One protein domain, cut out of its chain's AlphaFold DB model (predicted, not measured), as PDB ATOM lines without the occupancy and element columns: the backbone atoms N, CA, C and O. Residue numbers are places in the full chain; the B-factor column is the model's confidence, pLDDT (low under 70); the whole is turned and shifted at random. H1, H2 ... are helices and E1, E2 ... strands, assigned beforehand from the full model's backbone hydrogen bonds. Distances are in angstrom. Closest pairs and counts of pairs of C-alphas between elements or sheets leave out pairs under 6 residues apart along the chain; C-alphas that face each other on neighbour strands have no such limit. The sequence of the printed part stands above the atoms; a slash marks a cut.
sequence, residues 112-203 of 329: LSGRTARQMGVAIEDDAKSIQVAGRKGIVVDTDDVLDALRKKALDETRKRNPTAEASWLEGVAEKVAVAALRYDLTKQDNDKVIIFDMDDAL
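What this domain is: This is residues 112 to 203 of the 329 residues of the protein "Arginine--tRNA ligase" of Candidatus Bathyarchaeota archaeon (UniProt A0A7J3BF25). Two long helices, H2 and H3, cross as an X and run opposite ways, joined by a tight link at one end of the long axis. Toward the other end, a smaller part made mostly of loops holds the short helix H1 and the two short strands E1 and E2, while the short helix H4 packs on the last part of H3 near the middle of the domain. Residues 188 to 193, in the link from H3 to E2, stick out. The printed part has 92 residues with four named helices and two named strands, in the order H1, E1, H2, H3, E2, H4; it is mostly helix, and the two strands do not pair with each other. It is only just compact, close to loose, with a radius of gyration of the C-alphas of 14.6 A, and elongated, spanning 45 by 28 by 22 A.

Where its parts are: Start at C-alpha 114, at (-16.984, 48.095, 35.132), where H1 begins; it covers residues 114 to 119. Go on to residues 130 to 132 for E1. Then find C-alpha 143 at (-1.726, 51.638, 41.491); from there H2 runs through residues 143 to 161, 26.9 A from first to last C-alpha. H3, residues 167 to 187, is the longest helix at 30.3 A. E2 is residues 195 to 197, and H4, residues 199 to 202, ends at C-alpha 202 at (-4.978, 48.735, 27.580).

How they stand to each other: Look first at Leu 155 and Ala 174, the closest C-alphas of H2 and H3, 4.7 A apart. These helices touch at a steep tilt of 54 degrees and run opposite ways. H3 touches H4 with residues 181 to 185 alone; the closest C-alphas are those of Ala 181 and Ala 202, at 5.1 A. H1 and H4 are close but not clearly touching, with the C-alphas of Thr 116 and Met 199 closest at 6.1 A. H2 and H4 are also close but not clearly touching, with those of Leu 150 and Met 199 closest at 6.5 A. H1 is apart from H2 and from H3. Go next to H1 and E1: their closest C-alphas, those of Gly 114 and Ser 130, are 4.6 A apart. The closest C-alphas of E1 and E2, those of Ser 130 and Ile 196, are 6.9 A apart; each strand pairs with no named strand. E2 and H4 meet only through their link. In H1, H2 and H3 every O i to N i+4 pair is within hydrogen-bond range; H4 is too short for such a pair.

The domain as a whole: The two C-alphas farthest apart are those of Arg 136 and Thr 164, at 46.8 A. The printed part has no cut and no long link; the links H2 to H3 and E2 to H4 are tight. The mean pLDDT of the printed part is 92.1, and you will find the values under 70 at residues 136 to 138.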
ATOM      1  N   LEU A 112     -12.308  53.517  36.683       93.81
ATOM      2  CA  LEU A 112     -12.127  52.156  36.187       93.81
ATOM      3  C   LEU A 112     -13.360  51.742  35.393       93.81
ATOM      4  O   LEU A 112     -14.488  52.061  35.782       93.81
ATOM      5  N   SER A 113     -13.169  51.007  34.304       95.19
ATOM      6  CA  SER A 113     -14.276  50.343  33.620       95.19
ATOM      7  C   SER A 113     -14.974  49.363  34.566       95.19
ATOM      8  O   SER A 113     -14.363  48.804  35.480       95.19
ATOM      9  N   GLY A 114     -16.256  49.083  34.336       93.62
ATOM     10  CA  GLY A 114     -16.984  48.095  35.132       93.62
ATOM     11  C   GLY A 114     -16.410  46.678  35.007       93.62
ATOM     12  O   GLY A 114     -16.591  45.859  35.905       93.62
ATOM     13  N   ARG A 115     -15.696  46.371  33.916       93.75
ATOM     14  CA  ARG A 115     -14.964  45.106  33.755       93.75
ATOM     15  C   ARG A 115     -13.751  45.073  34.686       93.75
ATOM     16  O   ARG A 115     -13.609  44.132  35.460       93.75
ATOM     17  N   THR A 116     -12.932  46.121  34.651       93.94
ATOM     18  CA  THR A 116     -11.721  46.256  35.473       93.94
ATOM     19  C   THR A 116     -12.054  46.319  36.958       93.94
ATOM     20  O   THR A 116     -11.461  45.587  37.742       93.94
ATOM     21  N   ALA A 117     -13.066  47.099  37.343       92.81
ATOM     22  CA  ALA A 117     -13.536  47.190  38.722       92.81
ATOM     23  C   ALA A 117     -13.897  45.810  39.298       92.81
ATOM     24  O   ALA A 117     -13.407  45.438  40.362       92.81
ATOM     25  N   ARG A 118     -14.671  45.003  38.555       91.50
ATOM     26  CA  ARG A 118     -15.032  43.636  38.968       91.50
ATOM     27  C   ARG A 118     -13.821  42.708  39.049       91.50
ATOM     28  O   ARG A 118     -13.727  41.925  39.988       91.50
ATOM     29  N   GLN A 119     -12.889  42.801  38.097       91.88
ATOM     30  CA  GLN A 119     -11.639  42.025  38.129       91.88
ATOM     31  C   GLN A 119     -10.760  42.382  39.339       91.88
ATOM     32  O   GLN A 119     -10.045  41.519  39.839       91.88
ATOM     33  N   MET A 120     -10.853  43.622  39.823       90.94
ATOM     34  CA  MET A 120     -10.153  44.144  41.003       90.94
ATOM     35  C   MET A 120     -10.941  43.991  42.308       90.94
ATOM     36  O   MET A 120     -10.529  44.509  43.338       90.94
ATOM     37  N   GLY A 121     -12.072  43.276  42.296       89.44
ATOM     38  CA  GLY A 121     -12.872  43.042  43.501       89.44
ATOM     39  C   GLY A 121     -13.585  44.288  44.039       89.44
ATOM     40  O   GLY A 121     -14.065  44.281  45.171       89.44
ATOM     41  N   VAL A 122     -13.685  45.351  43.239       88.44
ATOM     42  CA  VAL A 122     -14.402  46.574  43.598       88.44
ATOM     43  C   VAL A 122     -15.896  46.363  43.385       88.44
ATOM     44  O   VAL A 122     -16.341  46.025  42.285       88.44
ATOM     45  N   ALA A 123     -16.685  46.601  44.434       84.88
ATOM     46  CA  ALA A 123     -18.139  46.570  44.346       84.88
ATOM     47  C   ALA A 123     -18.638  47.682  43.410       84.88
ATOM     48  O   ALA A 123     -18.390  48.867  43.637       84.88
ATOM     49  N   ILE A 124     -19.349  47.286  42.358       85.81
ATOM     50  CA  ILE A 124     -19.955  48.170  41.365       85.81
ATOM     51  C   ILE A 124     -21.369  47.664  41.064       85.81
ATOM     52  O   ILE A 124     -21.593  46.454  41.044       85.81
ATOM     53  N   GLU A 125     -22.317  48.578  40.855       85.19
ATOM     54  CA  GLU A 125     -23.685  48.235  40.446       85.19
ATOM     55  C   GLU A 125     -23.677  47.458  39.115       85.19
ATOM     56  O   GLU A 125     -22.809  47.663  38.260       85.19
ATOM     57  N   ASP A 126     -24.623  46.533  38.937       79.88
ATOM     58  CA  ASP A 126     -24.602  45.578  37.821       79.88
ATOM     59  C   ASP A 126     -24.656  46.255  36.439       79.88
ATOM     60  O   ASP A 126     -24.020  45.787  35.490       79.88
ATOM     61  N   ASP A 127     -25.344  47.389  36.324       85.44
ATOM     62  CA  ASP A 127     -25.514  48.176  35.100       85.44
ATOM     63  C   ASP A 127     -24.520  49.344  34.954       85.44
ATOM     64  O   ASP A 127     -24.421  49.947  33.878       85.44
ATOM     65  N   ALA A 128     -23.733  49.648  35.991       86.06
ATOM     66  CA  ALA A 128     -22.761  50.729  35.943       86.06
ATOM     67  C   ALA A 128     -21.585  50.393  35.005       86.06
ATOM     68  O   ALA A 128     -20.903  49.369  35.114       86.06
ATOM     69  N   LYS A 129     -21.332  51.300  34.052       89.94
ATOM     70  CA  LYS A 129     -20.288  51.145  33.022       89.94
ATOM     71  C   LYS A 129     -18.881  51.449  33.530       89.94
ATOM     72  O   LYS A 129     -17.913  50.927  32.979       89.94
ATOM     73  N   SER A 130     -18.763  52.290  34.548       91.38
ATOM     74  CA  SER A 130     -17.498  52.672  35.165       91.38
ATOM     75  C   SER A 130     -17.719  53.099  36.611       91.38
ATOM     76  O   SER A 130     -18.837  53.431  37.012       91.38
ATOM     77  N   ILE A 131     -16.646  53.089  37.394       90.12
ATOM     78  CA  ILE A 131     -16.638  53.579  38.768       90.12
ATOM     79  C   ILE A 131     -15.454  54.516  38.965       90.12
ATOM     80  O   ILE A 131     -14.315  54.196  38.624       90.12
ATOM     81  N   GLN A 132     -15.730  55.699  39.504       87.00
ATOM     82  CA  GLN A 132     -14.672  56.629  39.859       87.00
ATOM     83  C   GLN A 132     -14.016  56.179  41.166       87.00
ATOM     84  O   GLN A 132     -14.707  55.980  42.169       87.00
ATOM     85  N   VAL A 133     -12.684  56.090  41.179       80.50
ATOM     86  CA  VAL A 133     -11.925  55.850  42.412       80.50
ATOM     87  C   VAL A 133     -12.147  57.033  43.358       80.50
ATOM     88  O   VAL A 133     -11.930  58.196  43.008       80.50
ATOM     89  N   ALA A 134     -12.646  56.748  44.557       76.25
ATOM     90  CA  ALA A 134     -13.057  57.746  45.532       76.25
ATOM     91  C   ALA A 134     -12.765  57.237  46.946       76.25
ATOM     92  O   ALA A 134     -13.631  56.654  47.602       76.25
ATOM     93  N   GLY A 135     -11.561  57.524  47.453       71.94
ATOM     94  CA  GLY A 135     -11.119  57.024  48.759       71.94
ATOM     95  C   GLY A 135     -12.035  57.404  49.924       71.94
ATOM     96  O   GLY A 135     -12.302  56.584  50.794       71.94
ATOM     97  N   ARG A 136     -12.648  58.598  49.897       67.94
ATOM     98  CA  ARG A 136     -13.644  59.015  50.911       67.94
ATOM     99  C   ARG A 136     -14.927  58.173  50.912       67.94
ATOM    100  O   ARG A 136     -15.663  58.211  51.889       67.94
ATOM    101  N   LYS A 137     -15.209  57.450  49.825       69.75
ATOM    102  CA  LYS A 137     -16.337  56.517  49.688       69.75
ATOM    103  C   LYS A 137     -15.905  55.051  49.842       69.75
ATOM    104  O   LYS A 137     -16.713  54.167  49.592       69.75
ATOM    105  N   GLY A 138     -14.648  54.790  50.218       69.50
ATOM    106  CA  GLY A 138     -14.100  53.438  50.370       69.50
ATOM    107  C   GLY A 138     -13.788  52.719  49.053       69.50
ATOM    108  O   GLY A 138     -13.437  51.547  49.079       69.50
ATOM    109  N   ILE A 139     -13.897  53.404  47.910       76.94
ATOM    110  CA  ILE A 139     -13.534  52.857  46.599       76.94
ATOM    111  C   ILE A 139     -12.080  53.246  46.350       76.94
ATOM    112  O   ILE A 139     -11.805  54.327  45.823       76.94
ATOM    113  N   VAL A 140     -11.158  52.401  46.802       77.75
ATOM    114  CA  VAL A 140      -9.714  52.564  46.611       77.75
ATOM    115  C   VAL A 140      -9.220  51.386  45.792       77.75
ATOM    116  O   VAL A 140      -9.559  50.245  46.088       77.75
ATOM    117  N   VAL A 141      -8.451  51.687  44.756       85.25
ATOM    118  CA  VAL A 141      -7.654  50.703  44.029       85.25
ATOM    119  C   VAL A 141      -6.259  51.287  43.960       85.25
ATOM    120  O   VAL A 141      -6.089  52.385  43.417       85.25
ATOM    121  N   ASP A 142      -5.301  50.596  44.563       89.62
ATOM    122  CA  ASP A 142      -3.918  51.041  44.569       89.62
ATOM    123  C   ASP A 142      -3.292  50.823  43.191       89.62
ATOM    124  O   ASP A 142      -3.601  49.874  42.469       89.62
ATOM    125  N   THR A 143      -2.415  51.743  42.786       91.31
ATOM    126  CA  THR A 143      -1.726  51.638  41.491       91.31
ATOM    127  C   THR A 143      -0.867  50.376  41.416       91.31
ATOM    128  O   THR A 143      -0.776  49.781  40.343       91.31
ATOM    129  N   ASP A 144      -0.311  49.937  42.547       93.62
ATOM    130  CA  ASP A 144       0.458  48.697  42.650       93.62
ATOM    131  C   ASP A 144      -0.405  47.475  42.293       93.62
ATOM    132  O   ASP A 144       0.005  46.665  41.464       93.62
ATOM    133  N   ASP A 145      -1.645  47.401  42.794       93.94
ATOM    134  CA  ASP A 145      -2.574  46.309  42.470       93.94
ATOM    135  C   ASP A 145      -2.926  46.281  40.975       93.94
ATOM    136  O   ASP A 145      -2.990  45.215  40.353       93.94
ATOM    137  N   VAL A 146      -3.132  47.459  40.373       94.12
ATOM    138  CA  VAL A 146      -3.391  47.578  38.928       94.12
ATOM    139  C   VAL A 146      -2.181  47.105  38.126       94.12
ATOM    140  O   VAL A 146      -2.335  46.345  37.167       94.12
ATOM    141  N   LEU A 147      -0.975  47.532  38.505       96.44
ATOM    142  CA  LEU A 147       0.262  47.134  37.838       96.44
ATOM    143  C   LEU A 147       0.520  45.632  37.968       96.44
ATOM    144  O   LEU A 147       0.849  44.994  36.968       96.44
ATOM    145  N   ASP A 148       0.305  45.049  39.144       96.75
ATOM    146  CA  ASP A 148       0.439  43.610  39.370       96.75
ATOM    147  C   ASP A 148      -0.567  42.810  38.533       96.75
ATOM    148  O   ASP A 148      -0.217  41.791  37.924       96.75
ATOM    149  N   ALA A 149      -1.807  43.290  38.427       96.31
ATOM    150  CA  ALA A 149      -2.830  42.671  37.592       96.31
ATOM    151  C   ALA A 149      -2.482  42.728  36.097       96.31
ATOM    152  O   ALA A 149      -2.596  41.715  35.394       96.31
ATOM    153  N   LEU A 150      -2.023  43.887  35.614       97.69
ATOM    154  CA  LEU A 150      -1.547  44.065  34.242       97.69
ATOM    155  C   LEU A 150      -0.340  43.167  33.959       97.69
ATOM    156  O   LEU A 150      -0.330  42.461  32.952       97.69
ATOM    157  N   ARG A 151       0.649  43.144  34.861       97.62
ATOM    158  CA  ARG A 151       1.861  42.322  34.739       97.62
ATOM    159  C   ARG A 151       1.513  40.845  34.676       97.62
ATOM    160  O   ARG A 151       2.039  40.144  33.819       97.62
ATOM    161  N   LYS A 152       0.601  40.365  35.523       97.12
ATOM    162  CA  LYS A 152       0.146  38.970  35.495       97.12
ATOM    163  C   LYS A 152      -0.475  38.599  34.145       97.12
ATOM    164  O   LYS A 152      -0.108  37.578  33.567       97.12
ATOM    165  N   LYS A 153      -1.375  39.437  33.618       96.19
ATOM    166  CA  LYS A 153      -1.989  39.221  32.295       96.19
ATOM    167  C   LYS A 153      -0.946  39.263  31.173       96.19
ATOM    168  O   LYS A 153      -0.953  38.393  30.302       96.19
ATOM    169  N   ALA A 154      -0.039  40.239  31.211       96.56
ATOM    170  CA  ALA A 154       1.046  40.369  30.246       96.56
ATOM    171  C   ALA A 154       1.968  39.141  30.269       96.56
ATOM    172  O   ALA A 154       2.278  38.596  29.215       96.56
ATOM    173  N   LEU A 155       2.328  38.642  31.456       97.12
ATOM    174  CA  LEU A 155       3.164  37.454  31.633       97.12
ATOM    175  C   LEU A 155       2.537  36.209  31.001       97.12
ATOM    176  O   LEU A 155       3.229  35.457  30.308       97.12
ATOM    177  N   ASP A 156       1.238  35.997  31.214       95.25
ATOM    178  CA  ASP A 156       0.515  34.870  30.628       95.25
ATOM    179  C   ASP A 156       0.533  34.925  29.092       95.25
ATOM    180  O   ASP A 156       0.738  33.899  28.438       95.25
ATOM    181  N   GLU A 157       0.363  36.109  28.502       93.19
ATOM    182  CA  GLU A 157       0.414  36.295  27.048       93.19
ATOM    183  C   GLU A 157       1.840  36.152  26.492       93.19
ATOM    184  O   GLU A 157       2.058  35.427  25.516       93.19
ATOM    185  N   THR A 158       2.841  36.761  27.135       93.56
ATOM    186  CA  THR A 158       4.250  36.653  26.728       93.56
ATOM    187  C   THR A 158       4.735  35.205  26.791       93.56
ATOM    188  O   THR A 158       5.411  34.748  25.865       93.56
ATOM    189  N   ARG A 159       4.348  34.442  27.825       95.31
ATOM    190  CA  ARG A 159       4.695  33.017  27.967       95.31
ATOM    191  C   ARG A 159       4.075  32.160  26.863       95.31
ATOM    192  O   ARG A 159       4.749  31.271  26.350       95.31
ATOM    193  N   LYS A 160       2.827  32.425  26.456       94.06
ATOM    194  CA  LYS A 160       2.182  31.708  25.336       94.06
ATOM    195  C   LYS A 160       2.923  31.921  24.016       94.06
ATOM    196  O   LYS A 160       3.045  30.985  23.230       94.06
ATOM    197  N   ARG A 161       3.422  33.136  23.775       90.75
ATOM    198  CA  ARG A 161       4.167  33.490  22.553       90.75
ATOM    199  C   ARG A 161       5.610  32.995  22.562       90.75
ATOM    200  O   ARG A 161       6.151  32.693  21.503       90.75
ATOM    201  N   ASN A 162       6.206  32.880  23.746       92.69
ATOM    202  CA  ASN A 162       7.607  32.515  23.943       92.69
ATOM    203  C   ASN A 162       7.743  31.340  24.934       92.69
ATOM    204  O   ASN A 162       8.326  31.504  26.008       92.69
ATOM    205  N   PRO A 163       7.232  30.139  24.600       92.88
ATOM    206  CA  PRO A 163       7.118  29.025  25.550       92.88
ATOM    207  C   PRO A 163       8.465  28.469  26.032       92.88
ATOM    208  O   PRO A 163       8.516  27.787  27.050       92.88
ATOM    209  N   THR A 164       9.550  28.740  25.304       94.00
ATOM    210  CA  THR A 164      10.908  28.269  25.613       94.00
ATOM    211  C   THR A 164      11.812  29.362  26.183       94.00
ATOM    212  O   THR A 164      13.015  29.143  26.292       94.00
ATOM    213  N   ALA A 165      11.287  30.560  26.456       94.25
ATOM    214  CA  ALA A 165      12.088  31.656  26.995       94.25
ATOM    215  C   ALA A 165      12.326  31.505  28.506       94.25
ATOM    216  O   ALA A 165      11.509  30.937  29.230       94.25
ATOM    217  N   GLU A 166      13.445  32.057  28.974       96.44
ATOM    218  CA  GLU A 166      13.817  32.082  30.389       96.44
ATOM    219  C   GLU A 166      12.782  32.835  31.237       96.44
ATOM    220  O   GLU A 166      12.283  33.893  30.844       96.44
ATOM    221  N   ALA A 167      12.501  32.327  32.441       95.19
ATOM    222  CA  ALA A 167      11.488  32.907  33.324       95.19
ATOM    223  C   ALA A 167      11.790  34.370  33.695       95.19
ATOM    224  O   ALA A 167      10.892  35.204  33.667       95.19
ATOM    225  N   SER A 168      13.053  34.703  33.972       95.88
ATOM    226  CA  SER A 168      13.473  36.075  34.292       95.88
ATOM    227  C   SER A 168      13.261  37.047  33.128       95.88
ATOM    228  O   SER A 168      12.894  38.201  33.343       95.88
ATOM    229  N   TRP A 169      13.450  36.582  31.890       96.31
ATOM    230  CA  TRP A 169      13.184  37.383  30.700       96.31
ATOM    231  C   TRP A 169      11.682  37.616  30.512       96.31
ATOM    232  O   TRP A 169      11.274  38.746  30.248       96.31
ATOM    233  N   LEU A 170      10.861  36.574  30.700       96.69
ATOM    234  CA  LEU A 170       9.400  36.679  30.627       96.69
ATOM    235  C   LEU A 170       8.857  37.711  31.623       96.69
ATOM    236  O   LEU A 170       8.044  38.549  31.244       96.69
ATOM    237  N   GLU A 171       9.339  37.678  32.867       96.38
ATOM    238  CA  GLU A 171       8.959  38.636  33.913       96.38
ATOM    239  C   GLU A 171       9.344  40.074  33.542       96.38
ATOM    240  O   GLU A 171       8.507  40.972  33.616       96.38
ATOM    241  N   GLY A 172      10.573  40.290  33.060       96.50
ATOM    242  CA  GLY A 172      11.033  41.623  32.661       96.50
ATOM    243  C   GLY A 172      10.282  42.200  31.455       96.50
ATOM    244  O   GLY A 172      10.051  43.406  31.388       96.50
ATOM    245  N   VAL A 173       9.869  41.361  30.497       96.56
ATOM    246  CA  VAL A 173       9.003  41.799  29.388       96.56
ATOM    247  C   VAL A 173       7.601  42.121  29.900       96.56
ATOM    248  O   VAL A 173       7.063  43.170  29.554       96.56
ATOM    249  N   ALA A 174       7.023  41.263  30.744       97.25
ATOM    250  CA  ALA A 174       5.684  41.455  31.292       97.25
ATOM    251  C   ALA A 174       5.560  42.755  32.100       97.25
ATOM    252  O   ALA A 174       4.581  43.483  31.944       97.25
ATOM    253  N   GLU A 175       6.566  43.077  32.914       97.00
ATOM    254  CA  GLU A 175       6.634  44.331  33.667       97.00
ATOM    255  C   GLU A 175       6.642  45.550  32.733       97.00
ATOM    256  O   GLU A 175       5.813  46.450  32.867       97.00
ATOM    257  N   LYS A 176       7.508  45.548  31.713       97.56
ATOM    258  CA  LYS A 176       7.588  46.650  30.741       97.56
ATOM    259  C   LYS A 176       6.315  46.815  29.918       97.56
ATOM    260  O   LYS A 176       5.961  47.942  29.572       97.56
ATOM    261  N   VAL A 177       5.631  45.718  29.599       97.94
ATOM    262  CA  VAL A 177       4.334  45.734  28.906       97.94
ATOM    263  C   VAL A 177       3.245  46.308  29.810       97.94
ATOM    264  O   VAL A 177       2.462  47.139  29.356       97.94
ATOM    265  N   ALA A 178       3.215  45.930  31.089       97.75
ATOM    266  CA  ALA A 178       2.261  46.460  32.060       97.75
ATOM    267  C   ALA A 178       2.428  47.972  32.270       97.75
ATOM    268  O   ALA A 178       1.452  48.721  32.193       97.75
ATOM    269  N   VAL A 179       3.670  48.433  32.451       97.56
ATOM    270  CA  VAL A 179       3.986  49.865  32.571       97.56
ATOM    271  C   VAL A 179       3.594  50.615  31.297       97.56
ATOM    272  O   VAL A 179       2.996  51.687  31.379       97.56
ATOM    273  N   ALA A 180       3.876  50.052  30.118       98.06
ATOM    274  CA  ALA A 180       3.489  50.657  28.848       98.06
ATOM    275  C   ALA A 180       1.972  50.772  28.686       98.06
ATOM    276  O   ALA A 180       1.494  51.816  28.249       98.06
ATOM    277  N   ALA A 181       1.229  49.722  29.043       98.00
ATOM    278  CA  ALA A 181      -0.228  49.707  28.993       98.00
ATOM    279  C   ALA A 181      -0.815  50.816  29.870       98.00
ATOM    280  O   ALA A 181      -1.583  51.640  29.378       98.00
ATOM    281  N   LEU A 182      -0.385  50.896  31.133       97.19
ATOM    282  CA  LEU A 182      -0.885  51.901  32.066       97.19
ATOM    283  C   LEU A 182      -0.505  53.322  31.635       97.19
ATOM    284  O   LEU A 182      -1.370  54.187  31.529       97.19
ATOM    285  N   ARG A 183       0.781  53.577  31.363       97.38
ATOM    286  CA  ARG A 183       1.249  54.928  31.024       97.38
ATOM    287  C   ARG A 183       0.613  55.443  29.744       97.38
ATOM    288  O   ARG A 183       0.137  56.570  29.739       97.38
ATOM    289  N   TYR A 184       0.571  54.624  28.695       98.06
ATOM    290  CA  TYR A 184      -0.030  55.028  27.429       98.06
ATOM    291  C   TYR A 184      -1.517  55.358  27.594       98.06
ATOM    292  O   TYR A 184      -1.984  56.373  27.078       98.06
ATOM    293  N   ASP A 185      -2.268  54.522  28.319       96.56
ATOM    294  CA  ASP A 185      -3.707  54.732  28.491       96.56
ATOM    295  C   ASP A 185      -4.019  56.016  29.275       96.56
ATOM    296  O   ASP A 185      -4.949  56.745  28.926       96.56
ATOM    297  N   LEU A 186      -3.183  56.348  30.266       95.19
ATOM    298  CA  LEU A 186      -3.305  57.576  31.052       95.19
ATOM    299  C   LEU A 186      -2.876  58.841  30.293       95.19
ATOM    300  O   LEU A 186      -3.378  59.921  30.600       95.19
ATOM    301  N   THR A 187      -1.960  58.746  29.324       95.62
ATOM    302  CA  THR A 187      -1.429  59.925  28.613       95.62
ATOM    303  C   THR A 187      -2.043  60.160  27.239       95.62
ATOM    304  O   THR A 187      -1.797  61.210  26.653       95.62
ATOM    305  N   LYS A 188      -2.824  59.223  26.684       95.06
ATOM    306  CA  LYS A 188      -3.423  59.389  25.343       95.06
ATOM    307  C   LYS A 188      -4.638  60.317  25.320       95.06
ATOM    308  O   LYS A 188      -4.969  60.859  24.263       95.06
ATOM    309  N   GLN A 189      -5.322  60.469  26.453       94.19
ATOM    310  CA  GLN A 189      -6.502  61.323  26.560       94.19
ATOM    311  C   GLN A 189      -6.106  62.784  26.752       94.19
ATOM    312  O   GLN A 189      -5.070  63.092  27.336       94.19
ATOM    313  N   ASP A 190      -6.952  63.680  26.253       92.94
ATOM    314  CA  ASP A 190      -6.806  65.101  26.549       92.94
ATOM    315  C   ASP A 190      -7.047  65.320  28.051       92.94
ATOM    316  O   ASP A 190      -7.872  64.642  28.669       92.94
ATOM    317  N   ASN A 191      -6.318  66.256  28.648       90.75
ATOM    318  CA  ASN A 191      -6.329  66.480  30.093       90.75
ATOM    319  C   ASN A 191      -7.691  66.954  30.631       90.75
ATOM    320  O   ASN A 191      -7.958  66.814  31.818       90.75
ATOM    321  N   ASP A 192      -8.572  67.480  29.783       91.94
ATOM    322  CA  ASP A 192      -9.939  67.886  30.122       91.94
ATOM    323  C   ASP A 192     -10.978  66.757  29.983       91.94
ATOM    324  O   ASP A 192     -12.181  67.004  30.094       91.94
ATOM    325  N   LYS A 193     -10.540  65.513  29.746       94.56
ATOM    326  CA  LYS A 193     -11.416  64.343  29.606       94.56
ATOM    327  C   LYS A 193     -11.210  63.338  30.725       94.56
ATOM    328  O   LYS A 193     -10.093  62.952  31.053       94.56
ATOM    329  N   VAL A 194     -12.327  62.835  31.247       93.38
ATOM    330  CA  VAL A 194     -12.334  61.698  32.174       93.38
ATOM    331  C   VAL A 194     -11.757  60.470  31.477       93.38
ATOM    332  O   VAL A 194     -12.209  60.089  30.394       93.38
ATOM    333  N   ILE A 195     -10.804  59.814  32.132       94.19
ATOM    334  CA  ILE A 195     -10.217  58.563  31.652       94.19
ATOM    335  C   ILE A 195     -11.037  57.404  32.208       94.19
ATOM    336  O   ILE A 195     -11.250  57.317  33.416       94.19
ATOM    337  N   ILE A 196     -11.500  56.507  31.337       95.31
ATOM    338  CA  ILE A 196     -12.094  55.227  31.737       95.31
ATOM    339  C   ILE A 196     -11.072  54.143  31.416       95.31
ATOM    340  O   ILE A 196     -10.989  53.688  30.280       95.31
ATOM    341  N   PHE A 197     -10.293  53.763  32.422       95.69
ATOM    342  CA  PHE A 197      -9.234  52.776  32.292       95.69
ATOM    343  C   PHE A 197      -9.817  51.356  32.261       95.69
ATOM    344  O   PHE A 197     -10.550  50.957  33.176       95.69
ATOM    345  N   ASP A 198      -9.477  50.589  31.225       96.25
ATOM    346  CA  ASP A 198      -9.796  49.166  31.101       96.25
ATOM    347  C   ASP A 198      -8.513  48.355  30.884       96.25
ATOM    348  O   ASP A 198      -7.800  48.567  29.906       96.25
ATOM    349  N   MET A 199      -8.210  47.425  31.792       96.00
ATOM    350  CA  MET A 199      -6.972  46.638  31.730       96.00
ATOM    351  C   MET A 199      -6.874  45.763  30.480       96.00
ATOM    352  O   MET A 199      -5.775  45.561  29.968       96.00
ATOM    353  N   ASP A 200      -7.993  45.198  30.022       95.06
ATOM    354  CA  ASP A 200      -7.991  44.306  28.866       95.06
ATOM    355  C   ASP A 200      -7.790  45.113  27.580       95.06
ATOM    356  O   ASP A 200      -6.977  44.731  26.739       95.06
ATOM    357  N   ASP A 201      -8.452  46.268  27.472       96.25
ATOM    358  CA  ASP A 201      -8.290  47.157  26.321       96.25
ATOM    359  C   ASP A 201      -6.886  47.797  26.306       96.25
ATOM    360  O   ASP A 201      -6.278  47.916  25.245       96.25
ATOM    361  N   ALA A 202      -6.321  48.151  27.468       97.19
ATOM    362  CA  ALA A 202      -4.978  48.735  27.580       97.19
ATOM    363  C   ALA A 202      -3.847  47.755  27.206       97.19
ATOM    364  O   ALA A 202      -2.764  48.187  26.800       97.19
ATOM    365  N   LEU A 203      -4.085  46.444  27.331       95.94
ATOM    366  CA  LEU A 203      -3.138  45.387  26.956       95.94
ATOM    367  C   LEU A 203      -3.306  44.893  25.511       95.94
ATOM    368  O   LEU A 203      -2.490  44.092  25.047       95.94
TER     369      LEU A 203